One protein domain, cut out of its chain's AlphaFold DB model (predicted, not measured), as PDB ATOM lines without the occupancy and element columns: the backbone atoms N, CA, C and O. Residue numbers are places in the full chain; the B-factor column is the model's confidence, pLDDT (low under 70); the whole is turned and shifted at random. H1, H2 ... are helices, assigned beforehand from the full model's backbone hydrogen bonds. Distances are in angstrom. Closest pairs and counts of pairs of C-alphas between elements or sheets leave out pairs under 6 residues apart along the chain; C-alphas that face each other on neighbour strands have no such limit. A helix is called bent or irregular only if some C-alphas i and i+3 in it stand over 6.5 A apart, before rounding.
ATOM      1  N   GLY A  20     197.763 320.997 241.552       90.75
ATOM      2  CA  GLY A  20     197.106 320.182 240.541       90.75
ATOM      3  C   GLY A  20     196.573 318.874 241.102       90.75
ATOM      4  O   GLY A  20     196.955 318.440 242.193       90.75
ATOM      5  N   ASP A  21     195.705 318.238 240.326       92.56
ATOM      6  CA  ASP A  21     195.087 316.956 240.648       92.56
ATOM      7  C   ASP A  21     195.891 315.789 240.073       92.56
ATOM      8  O   ASP A  21     196.489 315.894 239.003       92.56
ATOM      9  N   GLN A  22     195.901 314.651 240.771       92.62
ATOM     10  CA  GLN A  22     196.735 313.503 240.395       92.62
ATOM     11  C   GLN A  22     196.464 313.020 238.964       92.62
ATOM     12  O   GLN A  22     197.415 312.867 238.204       92.62
ATOM     13  N   PHE A  23     195.190 312.829 238.605       95.00
ATOM     14  CA  PHE A  23     194.789 312.402 237.262       95.00
ATOM     15  C   PHE A  23     195.198 313.426 236.200       95.00
ATOM     16  O   PHE A  23     195.803 313.061 235.197       95.00
ATOM     17  N   SER A  24     194.903 314.709 236.441       95.62
ATOM     18  CA  SER A  24     195.163 315.778 235.476       95.62
ATOM     19  C   SER A  24     196.649 315.954 235.203       95.62
ATOM     20  O   SER A  24     197.075 315.995 234.056       95.62
ATOM     21  N   VAL A  25     197.450 316.003 236.267       92.50
ATOM     22  CA  VAL A  25     198.903 316.115 236.142       92.50
ATOM     23  C   VAL A  25     199.483 314.883 235.446       92.50
ATOM     24  O   VAL A  25     200.364 315.041 234.613       92.50
ATOM     25  N   ALA A  26     198.968 313.679 235.723       92.75
ATOM     26  CA  ALA A  26     199.464 312.459 235.090       92.75
ATOM     27  C   ALA A  26     199.336 312.490 233.559       92.75
ATOM     28  O   ALA A  26     200.296 312.137 232.884       92.75
ATOM     29  N   TRP A  27     198.192 312.910 233.003       95.56
ATOM     30  CA  TRP A  27     198.031 312.947 231.541       95.56
ATOM     31  C   TRP A  27     198.712 314.164 230.899       95.56
ATOM     32  O   TRP A  27     199.216 314.057 229.787       95.56
ATOM     33  N   LEU A  28     198.781 315.305 231.596       94.19
ATOM     34  CA  LEU A  28     199.486 316.492 231.097       94.19
ATOM     35  C   LEU A  28     201.004 316.265 231.022       94.19
ATOM     36  O   LEU A  28     201.614 316.550 229.996       94.19
ATOM     37  N   GLU A  29     201.612 315.707 232.075       90.69
ATOM     38  CA  GLU A  29     203.052 315.398 232.100       90.69
ATOM     39  C   GLU A  29     203.412 314.274 231.112       90.69
ATOM     40  O   GLU A  29     204.482 314.285 230.492       90.69
ATOM     41  N   ASP A  30     202.507 313.313 230.923       92.19
ATOM     42  CA  ASP A  30     202.624 312.289 229.888       92.19
ATOM     43  C   ASP A  30     202.687 312.927 228.491       92.19
ATOM     44  O   ASP A  30     203.691 312.767 227.788       92.19
ATOM     45  N   SER A  31     201.717 313.781 228.153       93.88
ATOM     46  CA  SER A  31     201.726 314.526 226.891       93.88
ATOM     47  C   SER A  31     202.927 315.476 226.745       93.88
ATOM     48  O   SER A  31     203.389 315.775 225.634       93.88
ATOM     49  N   ASP A  32     203.489 315.957 227.857       90.25
ATOM     50  CA  ASP A  32     204.669 316.813 227.828       90.25
ATOM     51  C   ASP A  32     205.952 316.079 227.401       90.25
ATOM     52  O   ASP A  32     206.821 316.670 226.734       90.25
ATOM     53  N   SER A  33     206.043 314.787 227.720       88.25
ATOM     54  CA  SER A  33     207.244 313.959 227.552       88.25
ATOM     55  C   SER A  33     207.223 313.011 226.345       88.25
ATOM     56  O   SER A  33     208.288 312.533 225.928       88.25
ATOM     57  N   HIS A  34     206.055 312.768 225.747       89.88
ATOM     58  CA  HIS A  34     205.889 311.830 224.634       89.88
ATOM     59  C   HIS A  34     205.797 312.494 223.248       89.88
ATOM     60  O   HIS A  34     205.747 313.714 223.094       89.88
ATOM     61  N   ASP A  35     205.884 311.651 222.214       94.19
ATOM     62  CA  ASP A  35     205.616 312.010 220.819       94.19
ATOM     63  C   ASP A  35     204.130 311.772 220.541       94.19
ATOM     64  O   ASP A  35     203.711 310.627 220.339       94.19
ATOM     65  N   LEU A  36     203.334 312.840 220.535       95.56
ATOM     66  CA  LEU A  36     201.879 312.735 220.407       95.56
ATOM     67  C   LEU A  36     201.450 312.251 219.018       95.56
ATOM     68  O   LEU A  36     200.330 311.780 218.858       95.56
ATOM     69  N   THR A  37     202.344 312.316 218.025       95.62
ATOM     70  CA  THR A  37     202.105 311.762 216.679       95.62
ATOM     71  C   THR A  37     202.227 310.236 216.625       95.62
ATOM     72  O   THR A  37     202.003 309.641 215.576       95.62
ATOM     73  N   LYS A  38     202.621 309.591 217.733       96.12
ATOM     74  CA  LYS A  38     202.846 308.137 217.821       96.12
ATOM     75  C   LYS A  38     202.161 307.485 219.010       96.12
ATOM     76  O   LYS A  38     201.836 306.302 218.961       96.12
ATOM     77  N   GLU A  39     202.026 308.209 220.113       96.75
ATOM     78  CA  GLU A  39     201.333 307.701 221.285       96.75
ATOM     79  C   GLU A  39     199.838 307.568 221.008       96.75
ATOM     80  O   GLU A  39     199.209 308.510 220.541       96.75
ATOM     81  N   THR A  40     199.263 306.410 221.327       98.19
ATOM     82  CA  THR A  40     197.819 306.177 221.212       98.19
ATOM     83  C   THR A  40     197.092 306.569 222.493       98.19
ATOM     84  O   THR A  40     197.648 306.473 223.589       98.19
ATOM     85  N   LEU A  41     195.810 306.916 222.384       98.38
ATOM     86  CA  LEU A  41     194.946 307.165 223.545       98.38
ATOM     87  C   LEU A  41     194.930 305.980 224.532       98.38
ATOM     88  O   LEU A  41     194.908 306.178 225.745       98.38
ATOM     89  N   ALA A  42     194.983 304.739 224.034       98.25
ATOM     90  CA  ALA A  42     195.069 303.533 224.856       98.25
ATOM     91  C   ALA A  42     196.360 303.492 225.681       98.25
ATOM     92  O   ALA A  42     196.334 303.102 226.852       98.25
ATOM     93  N   LYS A  43     197.487 303.877 225.071       98.00
ATOM     94  CA  LYS A  43     198.789 303.900 225.733       98.00
ATOM     95  C   LYS A  43     198.832 304.978 226.818       98.00
ATOM     96  O   LYS A  43     199.114 304.633 227.967       98.00
ATOM     97  N   GLN A  44     198.427 306.202 226.484       97.69
ATOM     98  CA  GLN A  44     198.311 307.297 227.447       97.69
ATOM     99  C   GLN A  44     197.394 306.902 228.617       97.69
ATOM    100  O   GLN A  44     197.770 307.028 229.781       97.69
ATOM    101  N   PHE A  45     196.216 306.323 228.346       97.75
ATOM    102  CA  PHE A  45     195.303 305.881 229.405       97.75
ATOM    103  C   PHE A  45     195.945 304.855 230.353       97.75
ATOM    104  O   PHE A  45     195.821 304.981 231.572       97.75
ATOM    105  N   GLN A  46     196.664 303.856 229.828       97.38
ATOM    106  CA  GLN A  46     197.356 302.866 230.661       97.38
ATOM    107  C   GLN A  46     198.422 303.496 231.561       97.38
ATOM    108  O   GLN A  46     198.593 303.062 232.703       97.38
ATOM    109  N   ASP A  47     199.152 304.489 231.063       95.12
ATOM    110  CA  ASP A  47     200.199 305.147 231.838       95.12
ATOM    111  C   ASP A  47     199.607 306.112 232.876       95.12
ATOM    112  O   ASP A  47     200.043 306.104 234.030       95.12
ATOM    113  N   VAL A  48     198.522 306.815 232.543       95.25
ATOM    114  CA  VAL A  48     197.739 307.627 233.491       95.25
ATOM    115  C   VAL A  48     197.158 306.775 234.621       95.25
ATOM    116  O   VAL A  48     197.220 307.178 235.784       95.25
ATOM    117  N   VAL A  49     196.640 305.577 234.319       95.81
ATOM    118  CA  VAL A  49     196.147 304.628 235.335       95.81
ATOM    119  C   VAL A  49     197.258 304.226 236.305       95.81
ATOM    120  O   VAL A  49     197.032 304.226 237.512       95.81
ATOM    121  N   LYS A  50     198.473 303.940 235.818       93.88
ATOM    122  CA  LYS A  50     199.611 303.588 236.692       93.88
ATOM    123  C   LYS A  50     200.033 304.745 237.599       93.88
ATOM    124  O   LYS A  50     200.499 304.507 238.710       93.88
ATOM    125  N   GLN A  51     199.897 305.980 237.123       90.50
ATOM    126  CA  GLN A  51     200.282 307.184 237.863       90.50
ATOM    127  C   GLN A  51     199.186 307.691 238.818       90.50
ATOM    128  O   GLN A  51     199.482 308.397 239.788       90.50
ATOM    129  N   THR A  52     197.927 307.312 238.586       92.56
ATOM    130  CA  THR A  52     196.771 307.730 239.388       92.56
ATOM    131  C   THR A  52     196.422 306.675 240.435       92.56
ATOM    132  O   THR A  52     195.581 305.813 240.215       92.56
ATOM    133  N   THR A  53     197.070 306.746 241.594       91.44
ATOM    134  CA  THR A  53     196.950 305.747 242.673       91.44
ATOM    135  C   THR A  53     195.817 306.008 243.671       91.44
ATOM    136  O   THR A  53     195.424 305.092 244.388       91.44
ATOM    137  N   MET A  54     195.285 307.234 243.751       91.25
ATOM    138  CA  MET A  54     194.238 307.600 244.723       91.25
ATOM    139  C   MET A  54     192.814 307.349 244.215       91.25
ATOM    140  O   MET A  54     191.843 307.573 244.941       91.25
ATOM    141  N   SER A  55     192.668 306.931 242.961       94.50
ATOM    142  CA  SER A  55     191.383 306.654 242.329       94.50
ATOM    143  C   SER A  55     191.546 305.607 241.229       94.50
ATOM    144  O   SER A  55     192.630 305.073 241.019       94.50
ATOM    145  N   HIS A  56     190.450 305.286 240.544       96.62
ATOM    146  CA  HIS A  56     190.439 304.310 239.460       96.62
ATOM    147  C   HIS A  56     189.986 305.014 238.183       96.62
ATOM    148  O   HIS A  56     188.774 305.079 237.953       96.62
ATOM    149  N   PRO A  57     190.900 305.570 237.363       97.06
ATOM    150  CA  PRO A  57     190.519 306.134 236.074       97.06
ATOM    151  C   PRO A  57     189.717 305.118 235.255       97.06
ATOM    152  O   PRO A  57     190.047 303.933 235.218       97.06
ATOM    153  N   GLN A  58     188.632 305.580 234.640       96.50
ATOM    154  CA  GLN A  58     187.706 304.751 233.871       96.50
ATOM    155  C   GLN A  58     187.706 305.191 232.407       96.50
ATOM    156  O   GLN A  58     187.971 306.352 232.103       96.50
ATOM    157  N   GLN A  59     187.362 304.266 231.512       95.75
ATOM    158  CA  GLN A  59     187.177 304.525 230.085       95.75
ATOM    159  C   GLN A  59     185.757 304.132 229.665       95.75
ATOM    160  O   GLN A  59     185.259 303.074 230.055       95.75
ATOM    161  N   PHE A  60     185.119 304.968 228.851       96.44
ATOM    162  CA  PHE A  60     183.736 304.797 228.403       96.44
ATOM    163  C   PHE A  60     183.619 305.058 226.895       96.44
ATOM    164  O   PHE A  60     184.536 305.593 226.277       96.44
ATOM    165  N   GLY A  61     182.481 304.692 226.302       96.44
ATOM    166  CA  GLY A  61     182.192 304.957 224.890       96.44
ATOM    167  C   GLY A  61     182.869 303.990 223.911       96.44
ATOM    168  O   GLY A  61     183.113 302.820 224.222       96.44
ATOM    169  N   GLN A  62     183.126 304.474 222.694       97.12
ATOM    170  CA  GLN A  62     183.646 303.677 221.584       97.12
ATOM    171  C   GLN A  62     185.142 303.377 221.757       97.12
ATOM    172  O   GLN A  62     186.009 304.157 221.370       97.12
ATOM    173  N   LYS A  63     185.454 302.189 222.286       93.81
ATOM    174  CA  LYS A  63     186.835 301.764 222.579       93.81
ATOM    175  C   LYS A  63     187.752 301.683 221.354       93.81
ATOM    176  O   LYS A  63     188.963 301.730 221.527       93.81
ATOM    177  N   SER A  64     187.214 301.593 220.134       95.81
ATOM    178  CA  SER A  64     188.042 301.619 218.918       95.81
ATOM    179  C   SER A  64     188.744 302.961 218.709       95.81
ATOM    180  O   SER A  64     189.769 302.994 218.047       95.81
ATOM    181  N   LEU A  65     188.250 304.056 219.301       97.50
ATOM    182  CA  LEU A  65     188.953 305.342 219.270       97.50
ATOM    183  C   LEU A  65     190.272 305.295 220.047       97.50
ATOM    184  O   LEU A  65     191.167 306.083 219.771       97.50
ATOM    185  N   ALA A  66     190.432 304.354 220.983       97.25
ATOM    186  CA  ALA A  66     191.630 304.263 221.807       97.25
ATOM    187  C   ALA A  66     192.901 303.930 220.998       97.25
ATOM    188  O   ALA A  66     194.004 304.145 221.492       97.25
ATOM    189  N   SER A  67     192.776 303.420 219.766       98.00
ATOM    190  CA  SER A  67     193.927 303.187 218.884       98.00
ATOM    191  C   SER A  67     194.406 304.437 218.146       98.00
ATOM    192  O   SER A  67     195.472 304.377 217.546       98.00
ATOM    193  N   LEU A  68     193.637 305.530 218.152       98.31
ATOM    194  CA  LEU A  68     194.035 306.783 217.513       98.31
ATOM    195  C   LEU A  68     195.150 307.463 218.306       98.31
ATOM    196  O   LEU A  68     195.221 307.345 219.535       98.31
ATOM    197  N   GLU A  69     196.004 308.190 217.595       98.31
ATOM    198  CA  GLU A  69     197.094 308.948 218.188       98.31
ATOM    199  C   GLU A  69     196.575 310.149 218.986       98.31
ATOM    200  O   GLU A  69     195.642 310.845 218.580       98.31
ATOM    201  N   VAL A  70     197.216 310.427 220.122       97.94
ATOM    202  CA  VAL A  70     196.870 311.539 221.020       97.94
ATOM    203  C   VAL A  70     196.919 312.881 220.283       97.94
ATOM    204  O   VAL A  70     196.078 313.754 220.513       97.94
ATOM    205  N   GLY A  71     197.861 313.038 219.349       97.44
ATOM    206  CA  GLY A  71     198.059 314.262 218.576       97.44
ATOM    207  C   GLY A  71     196.870 314.650 217.698       97.44
ATOM    208  O   GLY A  71     196.690 315.833 217.422       97.44
ATOM    209  N   GLN A  72     195.996 313.699 217.346       97.69
ATOM    210  CA  GLN A  72     194.754 314.000 216.623       97.69
ATOM    211  C   GLN A  72     193.760 314.824 217.464       97.69
ATOM    212  O   GLN A  72     192.871 315.468 216.913       97.69
ATOM    213  N   PHE A  73     193.911 314.821 218.793       97.44
ATOM    214  CA  PHE A  73     193.024 315.513 219.734       97.44
ATOM    215  C   PHE A  73     193.718 316.668 220.457       97.44
ATOM    216  O   PHE A  73     193.100 317.702 220.699       97.44
ATOM    217  N   GLN A  74     194.992 316.495 220.818       96.56
ATOM    218  CA  GLN A  74     195.764 317.473 221.598       96.56
ATOM    219  C   GLN A  74     196.704 318.332 220.734       96.56
ATOM    220  O   GLN A  74     197.394 319.205 221.258       96.56
ATOM    221  N   GLY A  75     196.719 318.105 219.419       95.19
ATOM    222  CA  GLY A  75     197.642 318.736 218.484       95.19
ATOM    223  C   GLY A  75     198.922 317.926 218.291       95.19
ATOM    224  O   GLY A  75     199.382 317.191 219.169       95.19
ATOM    225  N   GLU A  76     199.508 318.053 217.105       91.44
ATOM    226  CA  GLU A  76     200.729 317.338 216.763       91.44
ATOM    227  C   GLU A  76     201.934 317.924 217.498       91.44
ATOM    228  O   GLU A  76     202.223 319.121 217.443       91.44
ATOM    229  N   LYS A  77     202.673 317.047 218.176       87.31
ATOM    230  CA  LYS A  77     203.897 317.397 218.885       87.31
ATOM    231  C   LYS A  77     204.881 316.245 218.783       87.31
ATOM    232  O   LYS A  77     204.660 315.177 219.351       87.31
ATOM    233  N   SER A  78     205.996 316.490 218.102       83.19
ATOM    234  CA  SER A  78     207.137 315.577 218.118       83.19
ATOM    235  C   SER A  78     207.777 315.537 219.507       83.19
ATOM    236  O   SER A  78     207.777 316.547 220.215       83.19
ATOM    237  N   LYS A  79     208.395 314.405 219.864       75.19
ATOM    238  CA  LYS A  79     209.009 314.194 221.183       75.19
ATOM    239  C   LYS A  79     209.878 315.376 221.632       75.19
ATOM    240  O   LYS A  79     210.861 315.721 220.971       75.19
ATOM    241  N   SER A  80     209.567 315.946 222.795       67.69
ATOM    242  CA  SER A  80     210.430 316.949 223.419       67.69
ATOM    243  C   SER A  80     211.642 316.267 224.079       67.69
ATOM    244  O   SER A  80     211.549 315.151 224.589       67.69
ATOM    245  N   LYS A  81     212.810 316.926 224.094       63.09
ATOM    246  CA  LYS A  81     213.976 316.473 224.886       63.09
ATOM    247  C   LYS A  81     213.859 316.859 226.371       63.09
ATOM    248  O   LYS A  81     214.846 316.773 227.099       63.09
ATOM    249  N   ILE A  82     212.695 317.338 226.812       63.78
ATOM    250  CA  ILE A  82     212.505 317.846 228.168       63.78
ATOM    251  C   ILE A  82     212.440 316.648 229.113       63.78
ATOM    252  O   ILE A  82     211.536 315.820 229.048       63.78
ATOM    253  N   HIS A  83     213.443 316.536 229.980       61.03
ATOM    254  CA  HIS A  83     213.450 315.543 231.040       61.03
ATOM    255  C   HIS A  83     212.516 316.009 232.158       61.03
ATOM    256  O   HIS A  83     212.863 316.927 232.901       61.03
ATOM    257  N   ILE A  84     211.341 315.388 232.273       63.38
ATOM    258  CA  ILE A  84     210.437 315.625 233.400       63.38
ATOM    259  C   ILE A  84     210.972 314.836 234.605       63.38
ATOM    260  O   ILE A  84     211.112 313.610 234.515       63.38
ATOM    261  N   PRO A  85     211.320 315.499 235.723       62.62
ATOM    262  CA  PRO A  85     211.769 314.815 236.929       62.62
ATOM    263  C   PRO A  85     210.710 313.823 237.420       62.62
ATOM    264  O   PRO A  85     209.520 314.128 237.430       62.62
ATOM    265  N   LYS A  86     211.135 312.640 237.888       60.25
ATOM    266  CA  LYS A  86     210.207 311.671 238.488       60.25
ATOM    267  C   LYS A  86     209.527 312.285 239.711       60.25
ATOM    268  O   LYS A  86     210.187 312.670 240.675       60.25
ATOM    269  N   ARG A  87     208.198 312.325 239.675       63.59
ATOM    270  CA  ARG A  87     207.370 312.907 240.727       63.59
ATOM    271  C   ARG A  87     207.499 312.115 242.030       63.59
ATOM    272  O   ARG A  87     207.378 310.889 242.053       63.59
ATOM    273  N   HIS A  88     207.715 312.817 243.139       57.28
ATOM    274  CA  HIS A  88     207.632 312.220 244.468       57.28
ATOM    275  C   HIS A  88     206.178 312.251 244.955       57.28
ATOM    276  O   HIS A  88     205.579 313.313 245.085       57.28
ATOM    277  N   SER A  89     205.618 311.078 245.261       59.00
ATOM    278  CA  SER A  89     204.226 310.852 245.695       59.00
ATOM    279  C   SER A  89     203.872 311.416 247.092       59.00
ATOM    280  O   SER A  89     202.961 310.914 247.749       59.00
ATOM    281  N   ARG A  90     204.613 312.399 247.612       61.59
ATOM    282  CA  ARG A  90     204.617 312.717 249.052       61.59
ATOM    283  C   ARG A  90     203.460 313.602 249.532       61.59
ATOM    284  O   ARG A  90     203.260 313.682 250.735       61.59
ATOM    285  N   ASP A  91     202.662 314.179 248.631       75.94
ATOM    286  CA  ASP A  91     201.616 315.157 248.982       75.94
ATOM    287  C   ASP A  91     200.239 314.837 248.369       75.94
ATOM    288  O   ASP A  91     199.525 315.722 247.895       75.94
ATOM    289  N   LEU A  92     199.852 313.560 248.354       87.06
ATOM    290  CA  LEU A  92     198.518 313.159 247.902       87.06
ATOM    291  C   LEU A  92     197.474 313.467 248.984       87.06
ATOM    292  O   LEU A  92     197.546 312.961 250.101       87.06
ATOM    293  N   ILE A  93     196.488 314.296 248.640       91.19
ATOM    294  CA  ILE A  93     195.420 314.752 249.538       91.19
ATOM    295  C   ILE A  93     194.075 314.436 248.880       91.19
ATOM    296  O   ILE A  93     193.912 314.624 247.675       91.19
TER     297      ILE A  93
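Overview. This is residues 20 to 93 of the 234 residues of an uncharacterized protein of Tetranychus urticae (UniProt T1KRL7). Two helices of similar length, H1 and H2, make a V, steeply tilted at 56 degrees, that closes near the start of H1 and the end of H2, and the link of residues 34 to 40 spans the V's wide end. Two short helices, H3 and H4, lie toward that wide end, H3 packing on H2, while a long link, residues 52 to 62, bows out past H2 and the last stretch, residues 75 to 93, swings in a wide arc round the side of H1. The printed part has 74 residues with four named helices in the order H1, H2, H3, H4 and no named strand; the class is all helix, with under half of the residues, 32 of the 74, in named elements. The whole is compact, with a radius of gyration of the C-alphas of 12.8 A, and its outline is flat, with spans of 34 by 32 by 16 A.

Arrangement. H1, residues 22 to 33, touches H2, residues 41 to 51, and their closest C-alphas are those of Ala 26 and Val 48, 5.4 A apart. They run opposite ways at a steep tilt of 56 degrees, with 9.6 A from centre to centre. H2 also touches H3, residues 63 to 67; the closest C-alphas are those of Ala 42 and Ala 66, 4.7 A apart. H4, residues 71 to 74, touches no helix: it is apart from H2 and H3, and only just apart from H1, with 8.5 A between their closest C-alphas. H1 and H3 are apart. In H1 and H2 each O i to N i+4 pair is within hydrogen-bond range; in H3 it is 0 of 1, beside 2 of 2 O i to N i+3 pairs, and H4 is too short for an O i to N i+4 pair.

Along the chain. H1 begins at C-alpha 22, at (196.735, 313.503, 240.395), and is 16.6 A long from first to last C-alpha. H2 is 15.3 A long, from C-alpha 41 at (194.946, 307.165, 223.545) to C-alpha 51. H3 is 8.1 A long and is neither bent nor irregular, but only just: C-alphas 64 and 67 are 6.1 A apart. H4 is 5.0 A long and ends at C-alpha 74, at (195.764, 317.473, 221.598).

Size, cuts and confidence. The two C-alphas farthest apart are those of Ser 64 and Arg 90, 36.1 A, while the first and last printed C-alphas, of Gly 20 and Ile 93, are 10.6 A apart. The printed part has no cut. The link from H2 to H3 is long, that from H1 to H2 short, and that from H3 to H4 tight. The C-alphas of residues 75 to 93 lie 13 to 20 A from the mean of the C-alphas. The mean pLDDT of the printed part is 89.2, and residues 80 to 90 are under 70.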